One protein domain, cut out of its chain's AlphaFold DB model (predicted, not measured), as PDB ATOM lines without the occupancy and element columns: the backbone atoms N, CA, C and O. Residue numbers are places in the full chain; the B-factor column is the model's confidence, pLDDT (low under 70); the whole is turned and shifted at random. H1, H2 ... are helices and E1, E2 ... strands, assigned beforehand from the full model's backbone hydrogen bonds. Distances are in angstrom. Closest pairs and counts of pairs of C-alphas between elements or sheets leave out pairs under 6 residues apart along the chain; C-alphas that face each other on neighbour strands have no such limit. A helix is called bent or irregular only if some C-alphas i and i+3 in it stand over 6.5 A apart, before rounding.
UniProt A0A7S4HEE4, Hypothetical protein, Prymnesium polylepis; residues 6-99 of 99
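This is residues 6 to 99 of the 99 residues of the protein "Hypothetical protein" of Prymnesium polylepis (UniProt A0A7S4HEE4). A small three-stranded sheet, E3, E4 and E5, makes the middle of the domain, with H1 running along its strands over one face and a two-stranded hairpin packed on the other face through E6, E7 lying farther out. A second hairpin, E1 and E2, sits at the E3 edge with E1 the nearer strand, H2 lies off the sheet beyond E5, and the loop residues 86 to 91 between E6 and E7 stick out. The printed part has 94 residues, with two named helices and seven named strands in the order E1 E2 H1 E3 E4 E5 H2 E6 E7, and its class is mixed, helices and strands. The three sheets, E3 - E4 - E5, E1 - E2 and E6 - E7, are antiparallel throughout. The whole is compact, with a radius of gyration of the C-alphas of 13.6 A and spans of 39 by 32 by 21 A.

The largest sheet is made of E3, residues 37 to 42 and 14.2 A long from first to last C-alpha, E4, residues 48 to 52 and 13.6 A, and E5, residues 57 to 60 and 10.7 A. E3 begins at C-alpha 37, at (207.859, 135.956, 96.766). H1 is residues 22 to 30, 12.2 A long. E1, residues 6 to 8, begins at C-alpha 6, at (201.776, 145.467, 95.652), and E2 is residues 14 to 17. H2, residues 64 to 73, is the longest helix, 14.7 A long. E6 is residues 79 to 83, 12.9 A, and E7 is residues 93 to 97, 13.2 A, ending at C-alpha 97, at (196.637, 127.613, 84.652).

E3, E4 and E5 form a meander, each strand the antiparallel neighbour of the one before, with E4 the inner strand. In the hairpin of E3 and E4, N 41 and O 49 are 3.0 A apart and N 49 and O 41 are 3.1 A apart, within hydrogen-bond range. In the hairpin of E4 and E5 the directions stand at 165 degrees, and N 50 and O 58 are within range at 2.8 A. H1 is on this sheet at a height of 9.7 A, over E4 and only just over E5, on which 3 of its 9 C-alphas fall. It runs along the strands, at 3 degrees to E4 on the local plane. The closest C-alphas of H1 and E5 are those of Gly 23 and Gly 60, 6.8 A apart. The closest C-alphas of E3 and E6 are those of Thr 41 and Asp 81, 5.6 A apart, and those of E4 and E6 are Phe 49 and Leu 80, 6.3 A apart. E6 and E5 are apart, but only just, at 8.4 A. The hairpin of E6 and E7 is antiparallel at 159 degrees, with N 81 and O 95 within range at 3.0 A. In the hairpin of E1 and E2, N 7 and O 15 are within range at 2.8 A. The closest C-alphas of E1 and E3 are those of Val 8 and Cys 39, 6.5 A apart. H2 is not on the sheet of E3, E4 and E5, and it is apart from H1 and E7. In H1 and H2 every O i to N i+4 pair is within hydrogen-bond range, and neither helix is bent.

The two C-alphas farthest apart are those of Lys 32 and Asp 88, at 41.2 A; Asp 88 belongs to residues 86 to 91, which stand free. The printed part has no cut and ends at Ser 99, the chain's last residue. No link is long; those from H1 to E3 and from E6 to E7 are short and the others tight. The mean pLDDT of the printed part is 83.7, with residue 33 and residues 83 to 99 under 70; E7 has a mean of 59.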
ATOM      1  N   LEU A   6     200.748 146.344  95.120       91.50
ATOM      2  CA  LEU A   6     201.776 145.467  95.652       91.50
ATOM      3  C   LEU A   6     202.805 145.185  94.559       91.50
ATOM      4  O   LEU A   6     202.471 144.758  93.457       91.50
ATOM      5  N   LEU A   7     204.066 145.451  94.878       92.12
ATOM      6  CA  LEU A   7     205.212 145.232  94.011       92.12
ATOM      7  C   LEU A   7     205.983 144.019  94.510       92.12
ATOM      8  O   LEU A   7     206.386 143.980  95.675       92.12
ATOM      9  N   VAL A   8     206.242 143.070  93.614       93.12
ATOM     10  CA  VAL A   8     207.155 141.949  93.849       93.12
ATOM     11  C   VAL A   8     208.408 142.176  93.010       93.12
ATOM     12  O   VAL A   8     208.347 142.281  91.786       93.12
ATOM     13  N   TYR A   9     209.560 142.284  93.664       93.31
ATOM     14  CA  TYR A   9     210.846 142.441  92.992       93.31
ATOM     15  C   TYR A   9     211.375 141.087  92.514       93.31
ATOM     16  O   TYR A   9     211.103 140.050  93.112       93.31
ATOM     17  N   LYS A  10     212.250 141.087  91.500       92.06
ATOM     18  CA  LYS A  10     212.908 139.865  90.988       92.06
ATOM     19  C   LYS A  10     213.651 139.078  92.081       92.06
ATOM     20  O   LYS A  10     213.693 137.844  92.072       92.06
ATOM     21  N   ASN A  11     214.228 139.780  93.058       91.31
ATOM     22  CA  ASN A  11     214.897 139.140  94.190       91.31
ATOM     23  C   ASN A  11     213.921 138.476  95.179       91.31
ATOM     24  O   ASN A  11     214.379 137.685  95.987       91.31
ATOM     25  N   GLY A  12     212.608 138.678  95.035       92.88
ATOM     26  CA  GLY A  12     211.534 138.135  95.872       92.88
ATOM     27  C   GLY A  12     211.186 138.992  97.088       92.88
ATOM     28  O   GLY A  12     210.305 138.641  97.874       92.88
ATOM     29  N   GLY A  13     211.849 140.140  97.242       93.38
ATOM     30  CA  GLY A  13     211.385 141.200  98.124       93.38
ATOM     31  C   GLY A  13     210.096 141.833  97.598       93.38
ATOM     32  O   GLY A  13     209.728 141.667  96.436       93.38
ATOM     33  N   TRP A  14     209.434 142.608  98.449       93.25
ATOM     34  CA  TRP A  14     208.173 143.253  98.101       93.25
ATOM     35  C   TRP A  14     207.982 144.596  98.810       93.25
ATOM     36  O   TRP A  14     208.631 144.911  99.822       93.25
ATOM     37  N   ARG A  15     207.083 145.400  98.246       93.06
ATOM     38  CA  ARG A  15     206.558 146.656  98.800       93.06
ATOM     39  C   ARG A  15     205.068 146.731  98.506       93.06
ATOM     40  O   ARG A  15     204.605 146.125  97.548       93.06
ATOM     41  N   TYR A  16     204.338 147.483  99.312       92.31
ATOM     42  CA  TYR A  16     202.923 147.735  99.087       92.31
ATOM     43  C   TYR A  16     202.565 149.159  99.502       92.31
ATOM     44  O   TYR A  16     203.312 149.794 100.251       92.31
ATOM     45  N   SER A  17     201.442 149.644  98.987       90.50
ATOM     46  CA  SER A  17     200.826 150.918  99.348       90.50
ATOM     47  C   SER A  17     199.308 150.763  99.329       90.50
ATOM     48  O   SER A  17     198.778 150.008  98.512       90.50
ATOM     49  N   GLY A  18     198.624 151.511 100.197       88.44
ATOM     50  CA  GLY A  18     197.177 151.422 100.390       88.44
ATOM     51  C   GLY A  18     196.751 150.198 101.205       88.44
ATOM     52  O   GLY A  18     197.585 149.473 101.752       88.44
ATOM     53  N   ASP A  19     195.438 149.978 101.263       88.44
ATOM     54  CA  ASP A  19     194.831 148.840 101.953       88.44
ATOM     55  C   ASP A  19     194.821 147.605 101.051       88.44
ATOM     56  O   ASP A  19     193.892 147.376 100.277       88.44
ATOM     57  N   ILE A  20     195.881 146.802 101.145       91.62
ATOM     58  CA  ILE A  20     195.854 145.432 100.623       91.62
ATOM     59  C   ILE A  20     195.008 144.537 101.552       91.62
ATOM     60  O   ILE A  20     194.887 144.845 102.740       91.62
ATOM     61  N   PRO A  21     194.460 143.408 101.064       93.56
ATOM     62  CA  PRO A  21     193.653 142.509 101.889       93.56
ATOM     63  C   PRO A  21     194.359 142.100 103.192       93.56
ATOM     64  O   PRO A  21     195.521 141.687 103.172       93.56
ATOM     65  N   SER A  22     193.657 142.177 104.327       93.25
ATOM     66  CA  SER A  22     194.238 141.948 105.661       93.25
ATOM     67  C   SER A  22     194.900 140.576 105.797       93.25
ATOM     68  O   SER A  22     196.041 140.491 106.242       93.25
ATOM     69  N   GLY A  23     194.249 139.515 105.312       94.75
ATOM     70  CA  GLY A  23     194.818 138.162 105.330       94.75
ATOM     71  C   GLY A  23     196.115 138.033 104.521       94.75
ATOM     72  O   GLY A  23     197.015 137.285 104.907       94.75
ATOM     73  N   LEU A  24     196.261 138.803 103.435       95.19
ATOM     74  CA  LEU A  24     197.518 138.872 102.692       95.19
ATOM     75  C   LEU A  24     198.586 139.606 103.508       95.19
ATOM     76  O   LEU A  24     199.715 139.129 103.607       95.19
ATOM     77  N   LEU A  25     198.243 140.748 104.111       93.75
ATOM     78  CA  LEU A  25     199.175 141.514 104.938       93.75
ATOM     79  C   LEU A  25     199.687 140.692 106.130       93.75
ATOM     80  O   LEU A  25     200.895 140.664 106.380       93.75
ATOM     81  N   GLU A  26     198.799 139.980 106.819       94.81
ATOM     82  CA  GLU A  26     199.148 139.074 107.915       94.81
ATOM     83  C   GLU A  26     200.117 137.982 107.452       94.81
ATOM     84  O   GLU A  26     201.175 137.795 108.061       94.81
ATOM     85  N   LEU A  27     199.822 137.313 106.331       95.31
ATOM     86  CA  LEU A  27     200.709 136.301 105.755       95.31
ATOM     87  C   LEU A  27     202.093 136.885 105.429       95.31
ATOM     88  O   LEU A  27     203.123 136.289 105.753       95.31
ATOM     89  N   LEU A  28     202.144 138.063 104.809       93.50
ATOM     90  CA  LEU A  28     203.394 138.739 104.455       93.50
ATOM     91  C   LEU A  28     204.240 139.096 105.689       93.50
ATOM     92  O   LEU A  28     205.471 138.964 105.658       93.50
ATOM     93  N   GLN A  29     203.595 139.520 106.778       91.31
ATOM     94  CA  GLN A  29     204.248 139.824 108.053       91.31
ATOM     95  C   GLN A  29     204.760 138.557 108.750       91.31
ATOM     96  O   GLN A  29     205.918 138.523 109.178       91.31
ATOM     97  N   GLN A  30     203.955 137.492 108.799       91.62
ATOM     98  CA  GLN A  30     204.342 136.194 109.375       91.62
ATOM     99  C   GLN A  30     205.552 135.584 108.666       91.62
ATOM    100  O   GLN A  30     206.422 134.982 109.298       91.62
ATOM    101  N   ARG A  31     205.659 135.803 107.354       89.31
ATOM    102  CA  ARG A  31     206.804 135.375 106.541       89.31
ATOM    103  C   ARG A  31     208.071 136.207 106.769       89.31
ATOM    104  O   ARG A  31     209.075 135.957 106.109       89.31
ATOM    105  N   LYS A  32     208.051 137.197 107.674       80.62
ATOM    106  CA  LYS A  32     209.202 138.016 108.104       80.62
ATOM    107  C   LYS A  32     210.053 138.575 106.955       80.62
ATOM    108  O   LYS A  32     211.267 138.693 107.088       80.62
ATOM    109  N   LYS A  33     209.436 138.930 105.822       69.56
ATOM    110  CA  LYS A  33     210.157 139.362 104.607       69.56
ATOM    111  C   LYS A  33     211.204 138.338 104.143       69.56
ATOM    112  O   LYS A  33     212.298 138.726 103.746       69.56
ATOM    113  N   SER A  34     210.840 137.058 104.128       79.06
ATOM    114  CA  SER A  34     211.622 135.933 103.590       79.06
ATOM    115  C   SER A  34     212.282 136.188 102.227       79.06
ATOM    116  O   SER A  34     213.209 135.473 101.862       79.06
ATOM    117  N   GLY A  35     211.832 137.199 101.474       85.38
ATOM    118  CA  GLY A  35     212.461 137.607 100.220       85.38
ATOM    119  C   GLY A  35     212.271 136.561  99.128       85.38
ATOM    120  O   GLY A  35     213.048 136.494  98.184       85.38
ATOM    121  N   ASP A  36     211.253 135.719  99.263       94.00
ATOM    122  CA  ASP A  36     211.019 134.561  98.414       94.00
ATOM    123  C   ASP A  36     209.688 134.646  97.668       94.00
ATOM    124  O   ASP A  36     209.228 133.631  97.152       94.00
ATOM    125  N   LEU A  37     209.058 135.821  97.587       94.62
ATOM    126  CA  LEU A  37     207.859 135.956  96.766       94.62
ATOM    127  C   LEU A  37     208.218 135.769  95.291       94.62
ATOM    128  O   LEU A  37     209.252 136.247  94.815       94.62
ATOM    129  N   LYS A  38     207.355 135.058  94.571       94.38
ATOM    130  CA  LYS A  38     207.440 134.885  93.123       94.38
ATOM    131  C   LYS A  38     206.376 135.718  92.423       94.38
ATOM    132  O   LYS A  38     206.712 136.461  91.507       94.38
ATOM    133  N   CYS A  39     205.127 135.634  92.870       93.69
ATOM    134  CA  CYS A  39     204.047 136.461  92.348       93.69
ATOM    135  C   CYS A  39     202.957 136.685  93.398       93.69
ATOM    136  O   CYS A  39     202.844 135.939  94.375       93.69
ATOM    137  N   VAL A  40     202.177 137.741  93.182       93.88
ATOM    138  CA  VAL A  40     200.951 138.046  93.917       93.88
ATOM    139  C   VAL A  40     199.932 138.553  92.911       93.88
ATOM    140  O   VAL A  40     200.281 139.374  92.062       93.88
ATOM    141  N   THR A  41     198.693 138.093  93.024       92.50
ATOM    142  CA  THR A  41     197.545 138.631  92.287       92.50
ATOM    143  C   THR A  41     196.529 139.173  93.284       92.50
ATOM    144  O   THR A  41     196.392 138.651  94.397       92.50
ATOM    145  N   LEU A  42     195.863 140.265  92.912       89.81
ATOM    146  CA  LEU A  42     194.891 140.961  93.750       89.81
ATOM    147  C   LEU A  42     193.594 141.119  92.960       89.81
ATOM    148  O   LEU A  42     193.613 141.653  91.854       89.81
ATOM    149  N   GLY A  43     192.490 140.661  93.538       87.31
ATOM    150  CA  GLY A  43     191.150 140.827  92.993       87.31
ATOM    151  C   GLY A  43     190.442 142.051  93.558       87.31
ATOM    152  O   GLY A  43     190.730 142.521  94.662       87.31
ATOM    153  N   SER A  44     189.474 142.561  92.798       84.44
ATOM    154  CA  SER A  44     188.743 143.793  93.114       84.44
ATOM    155  C   SER A  44     187.910 143.708  94.396       84.44
ATOM    156  O   SER A  44     187.672 144.742  95.021       84.44
ATOM    157  N   GLN A  45     187.517 142.503  94.822       86.06
ATOM    158  CA  GLN A  45     186.693 142.271  96.015       86.06
ATOM    159  C   GLN A  45     187.503 141.737  97.205       86.06
ATOM    160  O   GLN A  45     186.968 141.110  98.115       86.06
ATOM    161  N   GLY A  46     188.816 141.975  97.208       88.50
ATOM    162  CA  GLY A  46     189.701 141.525  98.281       88.50
ATOM    163  C   GLY A  46     190.159 140.075  98.142       88.50
ATOM    164  O   GLY A  46     190.789 139.555  99.067       88.50
ATOM    165  N   GLN A  47     189.897 139.432  96.995       91.94
ATOM    166  CA  GLN A  47     190.552 138.176  96.651       91.94
ATOM    167  C   GLN A  47     192.062 138.394  96.520       91.94
ATOM    168  O   GLN A  47     192.524 139.447  96.072       91.94
ATOM    169  N   TRP A  48     192.851 137.398  96.894       93.56
ATOM    170  CA  TRP A  48     194.293 137.444  96.696       93.56
ATOM    171  C   TRP A  48     194.876 136.050  96.532       93.56
ATOM    172  O   TRP A  48     194.346 135.067  97.058       93.56
ATOM    173  N   PHE A  49     196.000 135.982  95.828       95.00
ATOM    174  CA  PHE A  49     196.831 134.791  95.708       95.00
ATOM    175  C   PHE A  49     198.304 135.182  95.808       95.00
ATOM    176  O   PHE A  49     198.708 136.259  95.372       95.00
ATOM    177  N   LEU A  50     199.102 134.314  96.425       95.19
ATOM    178  CA  LEU A  50     200.539 134.473  96.605       95.19
ATOM    179  C   LEU A  50     201.229 133.157  96.259       95.19
ATOM    180  O   LEU A  50     200.917 132.120  96.844       95.19
ATOM    181  N   GLU A  51     202.229 133.222  95.385       95.25
ATOM    182  CA  GLU A  51     203.160 132.124  95.121       95.25
ATOM    183  C   GLU A  51     204.553 132.494  95.646       95.25
ATOM    184  O   GLU A  51     205.082 133.577  95.368       95.25
ATOM    185  N   ALA A  52     205.178 131.583  96.389       94.88
ATOM    186  CA  ALA A  52     206.583 131.682  96.764       94.88
ATOM    187  C   ALA A  52     207.485 130.968  95.746       94.88
ATOM    188  O   ALA A  52     207.069 130.058  95.034       94.88
ATOM    189  N   LYS A  53     208.771 131.324  95.709       93.69
ATOM    190  CA  LYS A  53     209.778 130.727  94.812       93.69
ATOM    191  C   LYS A  53     209.941 129.218  94.987       93.69
ATOM    192  O   LYS A  53     210.369 128.550  94.055       93.69
ATOM    193  N   ASN A  54     209.598 128.685  96.158       92.06
ATOM    194  CA  ASN A  54     209.596 127.247  96.433       92.06
ATOM    195  C   ASN A  54     208.316 126.527  95.963       92.06
ATOM    196  O   ASN A  54     208.129 125.362  96.300       92.06
ATOM    197  N   GLY A  55     207.424 127.211  95.240       91.44
ATOM    198  CA  GLY A  55     206.182 126.655  94.702       91.44
ATOM    199  C   GLY A  55     205.041 126.537  95.713       91.44
ATOM    200  O   GLY A  55     203.946 126.123  95.342       91.44
ATOM    201  N   ARG A  56     205.247 126.903  96.985       92.19
ATOM    202  CA  ARG A  56     204.133 126.990  97.935       92.19
ATOM    203  C   ARG A  56     203.215 128.148  97.547       92.19
ATOM    204  O   ARG A  56     203.687 129.226  97.184       92.19
ATOM    205  N   MET A  57     201.916 127.911  97.677       93.81
ATOM    206  CA  MET A  57     200.862 128.840  97.289       93.81
ATOM    207  C   MET A  57     199.911 129.106  98.454       93.81
ATOM    208  O   MET A  57     199.661 128.220  99.273       93.81
ATOM    209  N   TRP A  58     199.368 130.319  98.493       94.69
ATOM    210  CA  TRP A  58     198.329 130.750  99.425       94.69
ATOM    211  C   TRP A  58     197.303 131.593  98.681       94.69
ATOM    212  O   TRP A  58     197.637 132.263  97.706       94.69
ATOM    213  N   TRP A  59     196.067 131.584  99.159       94.88
ATOM    214  CA  TRP A  59     194.989 132.410  98.631       94.88
ATOM    215  C   TRP A  59     193.982 132.740  99.730       94.88
ATOM    216  O   TRP A  59     193.897 132.038 100.741       94.88
ATOM    217  N   GLY A  60     193.196 133.790  99.519       94.25
ATOM    218  CA  GLY A  60     192.147 134.207 100.442       94.25
ATOM    219  C   GLY A  60     191.149 135.159  99.792       94.25
ATOM    220  O   GLY A  60     191.304 135.542  98.636       94.25
ATOM    221  N   GLY A  61     190.094 135.499 100.538       91.75
ATOM    222  CA  GLY A  61     189.011 136.364 100.054       91.75
ATOM    223  C   GLY A  61     188.073 135.701  99.038       91.75
ATOM    224  O   GLY A  61     187.306 136.390  98.384       91.75
ATOM    225  N   LEU A  62     188.130 134.376  98.882       89.81
ATOM    226  CA  LEU A  62     187.338 133.643  97.892       89.81
ATOM    227  C   LEU A  62     185.992 133.190  98.457       89.81
ATOM    228  O   LEU A  62     185.922 132.715  99.592       89.81
ATOM    229  N   ALA A  63     184.949 133.243  97.626       89.25
ATOM    230  CA  ALA A  63     183.659 132.637  97.934       89.25
ATOM    231  C   ALA A  63     183.787 131.115  98.137       89.25
ATOM    232  O   ALA A  63     184.625 130.447  97.522       89.25
ATOM    233  N   SER A  64     182.918 130.539  98.974       88.81
ATOM    234  CA  SER A  64     182.927 129.103  99.294       88.81
ATOM    235  C   SER A  64     182.811 128.206  98.056       88.81
ATOM    236  O   SER A  64     183.460 127.164  97.988       88.81
ATOM    237  N   SER A  65     182.026 128.621  97.058       85.62
ATOM    238  CA  SER A  65     181.892 127.926  95.772       85.62
ATOM    239  C   SER A  65     183.225 127.858  95.017       85.62
ATOM    240  O   SER A  65     183.616 126.787  94.552       85.62
ATOM    241  N   THR A  66     183.965 128.966  94.959       84.81
ATOM    242  CA  THR A  66     185.299 129.041  94.346       84.81
ATOM    243  C   THR A  66     186.318 128.210  95.117       84.81
ATOM    244  O   THR A  66     187.108 127.485  94.513       84.81
ATOM    245  N   LEU A  67     186.285 128.251  96.453       88.31
ATOM    246  CA  LEU A  67     187.172 127.435  97.288       88.31
ATOM    247  C   LEU A  67     186.989 125.938  97.032       88.31
ATOM    248  O   LEU A  67     187.977 125.205  97.023       88.31
ATOM    249  N   ASN A  68     185.755 125.484  96.815       89.12
ATOM    250  CA  ASN A  68     185.487 124.083  96.497       89.12
ATOM    251  C   ASN A  68     186.113 123.685  95.155       89.12
ATOM    252  O   ASN A  68     186.859 122.711  95.118       89.12
ATOM    253  N   LYS A  69     185.942 124.500  94.108       87.56
ATOM    254  CA  LYS A  69     186.587 124.260  92.804       87.56
ATOM    255  C   LYS A  69     188.113 124.255  92.907       87.56
ATOM    256  O   LYS A  69     188.762 123.372  92.363       87.56
ATOM    257  N   ILE A  70     188.706 125.190  93.656       87.62
ATOM    258  CA  ILE A  70     190.164 125.220  93.866       87.62
ATOM    259  C   ILE A  70     190.646 123.959  94.581       87.62
ATOM    260  O   ILE A  70     191.706 123.442  94.241       87.62
ATOM    261  N   ARG A  71     189.892 123.435  95.554       88.19
ATOM    262  CA  ARG A  71     190.264 122.198  96.259       88.19
ATOM    263  C   ARG A  71     190.329 120.991  95.328       88.19
ATOM    264  O   ARG A  71     191.192 120.147  95.548       88.19
ATOM    265  N   GLU A  72     189.472 120.931  94.312       90.06
ATOM    266  CA  GLU A  72     189.454 119.851  93.312       90.06
ATOM    267  C   GLU A  72     190.715 119.842  92.436       90.06
ATOM    268  O   GLU A  72     191.157 118.786  91.993       90.06
ATOM    269  N   VAL A  73     191.328 121.010  92.228       87.19
ATOM    270  CA  VAL A  73     192.470 121.202  91.315       87.19
ATOM    271  C   VAL A  73     193.748 121.662  92.022       87.19
ATOM    272  O   VAL A  73     194.735 121.996  91.371       87.19
ATOM    273  N   LYS A  74     193.757 121.707  93.359       85.38
ATOM    274  CA  LYS A  74     194.830 122.340  94.151       85.38
ATOM    275  C   LYS A  74     196.219 121.772  93.841       85.38
ATOM    276  O   LYS A  74     197.199 122.506  93.894       85.38
ATOM    277  N   ASP A  75     196.288 120.479  93.524       87.31
ATOM    278  CA  ASP A  75     197.543 119.756  93.314       87.31
ATOM    279  C   ASP A  75     198.122 120.014  91.908       87.31
ATOM    280  O   ASP A  75     199.331 119.891  91.700       87.31
ATOM    281  N   SER A  76     197.284 120.437  90.953       87.75
ATOM    282  CA  SER A  76     197.686 120.843  89.599       87.75
ATOM    283  C   SER A  76     197.700 122.362  89.393       87.75
ATOM    284  O   SER A  76     198.190 122.835  88.365       87.75
ATOM    285  N   LEU A  77     197.214 123.141  90.366       85.69
ATOM    286  CA  LEU A  77     197.195 124.599  90.317       85.69
ATOM    287  C   LEU A  77     198.624 125.153  90.215       85.69
ATOM    288  O   LEU A  77     199.495 124.822  91.019       85.69
ATOM    289  N   LYS A  78     198.878 126.012  89.222       85.69
ATOM    290  CA  LYS A  78     200.170 126.717  89.080       85.69
ATOM    291  C   LYS A  78     200.077 128.209  89.348       85.69
ATOM    292  O   LYS A  78     201.083 128.846  89.636       85.69
ATOM    293  N   PHE A  79     198.890 128.771  89.171       87.75
ATOM    294  CA  PHE A  79     198.659 130.203  89.196       87.75
ATOM    295  C   PHE A  79     197.161 130.464  89.322       87.75
ATOM    296  O   PHE A  79     196.372 129.732  88.721       87.75
ATOM    297  N   LEU A  80     196.800 131.506  90.068       89.38
ATOM    298  CA  LEU A  80     195.433 131.993  90.203       89.38
ATOM    299  C   LEU A  80     195.425 133.513  90.049       89.38
ATOM    300  O   LEU A  80     196.170 134.209  90.740       89.38
ATOM    301  N   ASP A  81     194.571 134.015  89.165       88.44
ATOM    302  CA  ASP A  81     194.342 135.444  88.957       88.44
ATOM    303  C   ASP A  81     192.850 135.766  88.945       88.44
ATOM    304  O   ASP A  81     192.008 134.901  88.672       88.44
ATOM    305  N   PHE A  82     192.544 137.021  89.250       83.81
ATOM    306  CA  PHE A  82     191.196 137.527  89.456       83.81
ATOM    307  C   PHE A  82     190.886 138.531  88.355       83.81
ATOM    308  O   PHE A  82     191.332 139.677  88.390       83.81
ATOM    309  N   GLY A  83     190.141 138.082  87.350       69.06
ATOM    310  CA  GLY A  83     189.638 138.970  86.317       69.06
ATOM    311  C   GLY A  83     188.431 139.742  86.834       69.06
ATOM    312  O   GLY A  83     187.596 139.204  87.556       69.06
ATOM    313  N   THR A  84     188.307 141.001  86.429       57.88
ATOM    314  CA  THR A  84     187.011 141.678  86.430       57.88
ATOM    315  C   THR A  84     186.394 141.449  85.062       57.88
ATOM    316  O   THR A  84     186.919 141.941  84.062       57.88
ATOM    317  N   TYR A  85     185.320 140.671  84.997       48.78
ATOM    318  CA  TYR A  85     184.475 140.684  83.816       48.78
ATOM    319  C   TYR A  85     183.531 141.881  83.974       48.78
ATOM    320  O   TYR A  85     182.694 141.885  84.872       48.78
ATOM    321  N   ASP A  86     183.706 142.917  83.150       48.31
ATOM    322  CA  ASP A  86     182.692 143.961  82.972       48.31
ATOM    323  C   ASP A  86     181.551 143.347  82.144       48.31
ATOM    324  O   ASP A  86     181.407 143.616  80.953       48.31
ATOM    325  N   ALA A  87     180.777 142.448  82.742       43.53
ATOM    326  CA  ALA A  87     179.435 142.182  82.258       43.53
ATOM    327  C   ALA A  87     178.479 142.474  83.390       43.53
ATOM    328  O   ALA A  87     178.714 142.088  84.533       43.53
ATOM    329  N   ASP A  88     177.387 143.129  83.035       50.38
ATOM    330  CA  ASP A  88     176.280 143.519  83.898       50.38
ATOM    331  C   ASP A  88     175.593 142.344  84.642       50.38
ATOM    332  O   ASP A  88     174.554 142.539  85.264       50.38
ATOM    333  N   GLU A  89     176.171 141.135  84.648       49.34
ATOM    334  CA  GLU A  89     175.663 139.941  85.321       49.34
ATOM    335  C   GLU A  89     176.791 139.117  85.992       49.34
ATOM    336  O   GLU A  89     177.371 138.194  85.430       49.34
ATOM    337  N   GLY A  90     177.092 139.459  87.247       47.19
ATOM    338  CA  GLY A  90     177.072 138.512  88.374       47.19
ATOM    339  C   GLY A  90     178.107 137.385  88.535       47.19
ATOM    340  O   GLY A  90     178.048 136.741  89.583       47.19
ATOM    341  N   GLU A  91     179.039 137.120  87.615       50.00
ATOM    342  CA  GLU A  91     180.000 136.008  87.787       50.00
ATOM    343  C   GLU A  91     181.472 136.448  87.911       50.00
ATOM    344  O   GLU A  91     182.027 137.124  87.044       50.00
ATOM    345  N   ASP A  92     182.134 136.011  88.991       52.22
ATOM    346  CA  ASP A  92     183.583 136.157  89.167       52.22
ATOM    347  C   ASP A  92     184.331 135.266  88.150       52.22
ATOM    348  O   ASP A  92     184.232 134.033  88.189       52.22
ATOM    349  N   LEU A  93     185.132 135.875  87.270       56.09
ATOM    350  CA  LEU A  93     185.999 135.159  86.331       56.09
ATOM    351  C   LEU A  93     187.387 134.927  86.945       56.09
ATOM    352  O   LEU A  93     188.128 135.864  87.243       56.09
ATOM    353  N   PHE A  94     187.778 133.659  87.061       59.53
ATOM    354  CA  PHE A  94     189.098 133.258  87.551       59.53
ATOM    355  C   PHE A  94     189.937 132.700  86.405       59.53
ATOM    356  O   PHE A  94     189.490 131.810  85.678       59.53
ATOM    357  N   ILE A  95     191.180 133.167  86.275       64.75
ATOM    358  CA  ILE A  95     192.153 132.544  85.373       64.75
ATOM    359  C   ILE A  95     193.030 131.624  86.215       64.75
ATOM    360  O   ILE A  95     193.823 132.076  87.040       64.75
ATOM    361  N   ALA A  96     192.900 130.319  85.986       61.81
ATOM    362  CA  ALA A  96     193.768 129.307  86.566       61.81
ATOM    363  C   ALA A  96     194.504 128.564  85.446       61.81
ATOM    364  O   ALA A  96     193.891 128.124  84.471       61.81
ATOM    365  N   ARG A  97     195.830 128.440  85.567       54.00
ATOM    366  CA  ARG A  97     196.637 127.613  84.652       54.00
ATOM    367  C   ARG A  97     196.907 126.260  85.303       54.00
ATOM    368  O   ARG A  97     197.427 126.211  86.420       54.00
ATOM    369  N   TYR A  98     196.588 125.200  84.566       55.19
ATOM    370  CA  TYR A  98     196.794 123.799  84.939       55.19
ATOM    371  C   TYR A  98     197.849 123.155  84.031       55.19
ATOM    372  O   TYR A  98     198.102 123.652  82.929       55.19
ATOM    373  N   SER A  99     198.469 122.075  84.507       41.62
ATOM    374  CA  SER A  99     199.370 121.199  83.740       41.62
ATOM    375  C   SER A  99     198.761 119.823  83.561       41.62
ATOM    376  O   SER A  99     198.265 119.323  84.596       41.62
TER     377      SER A  99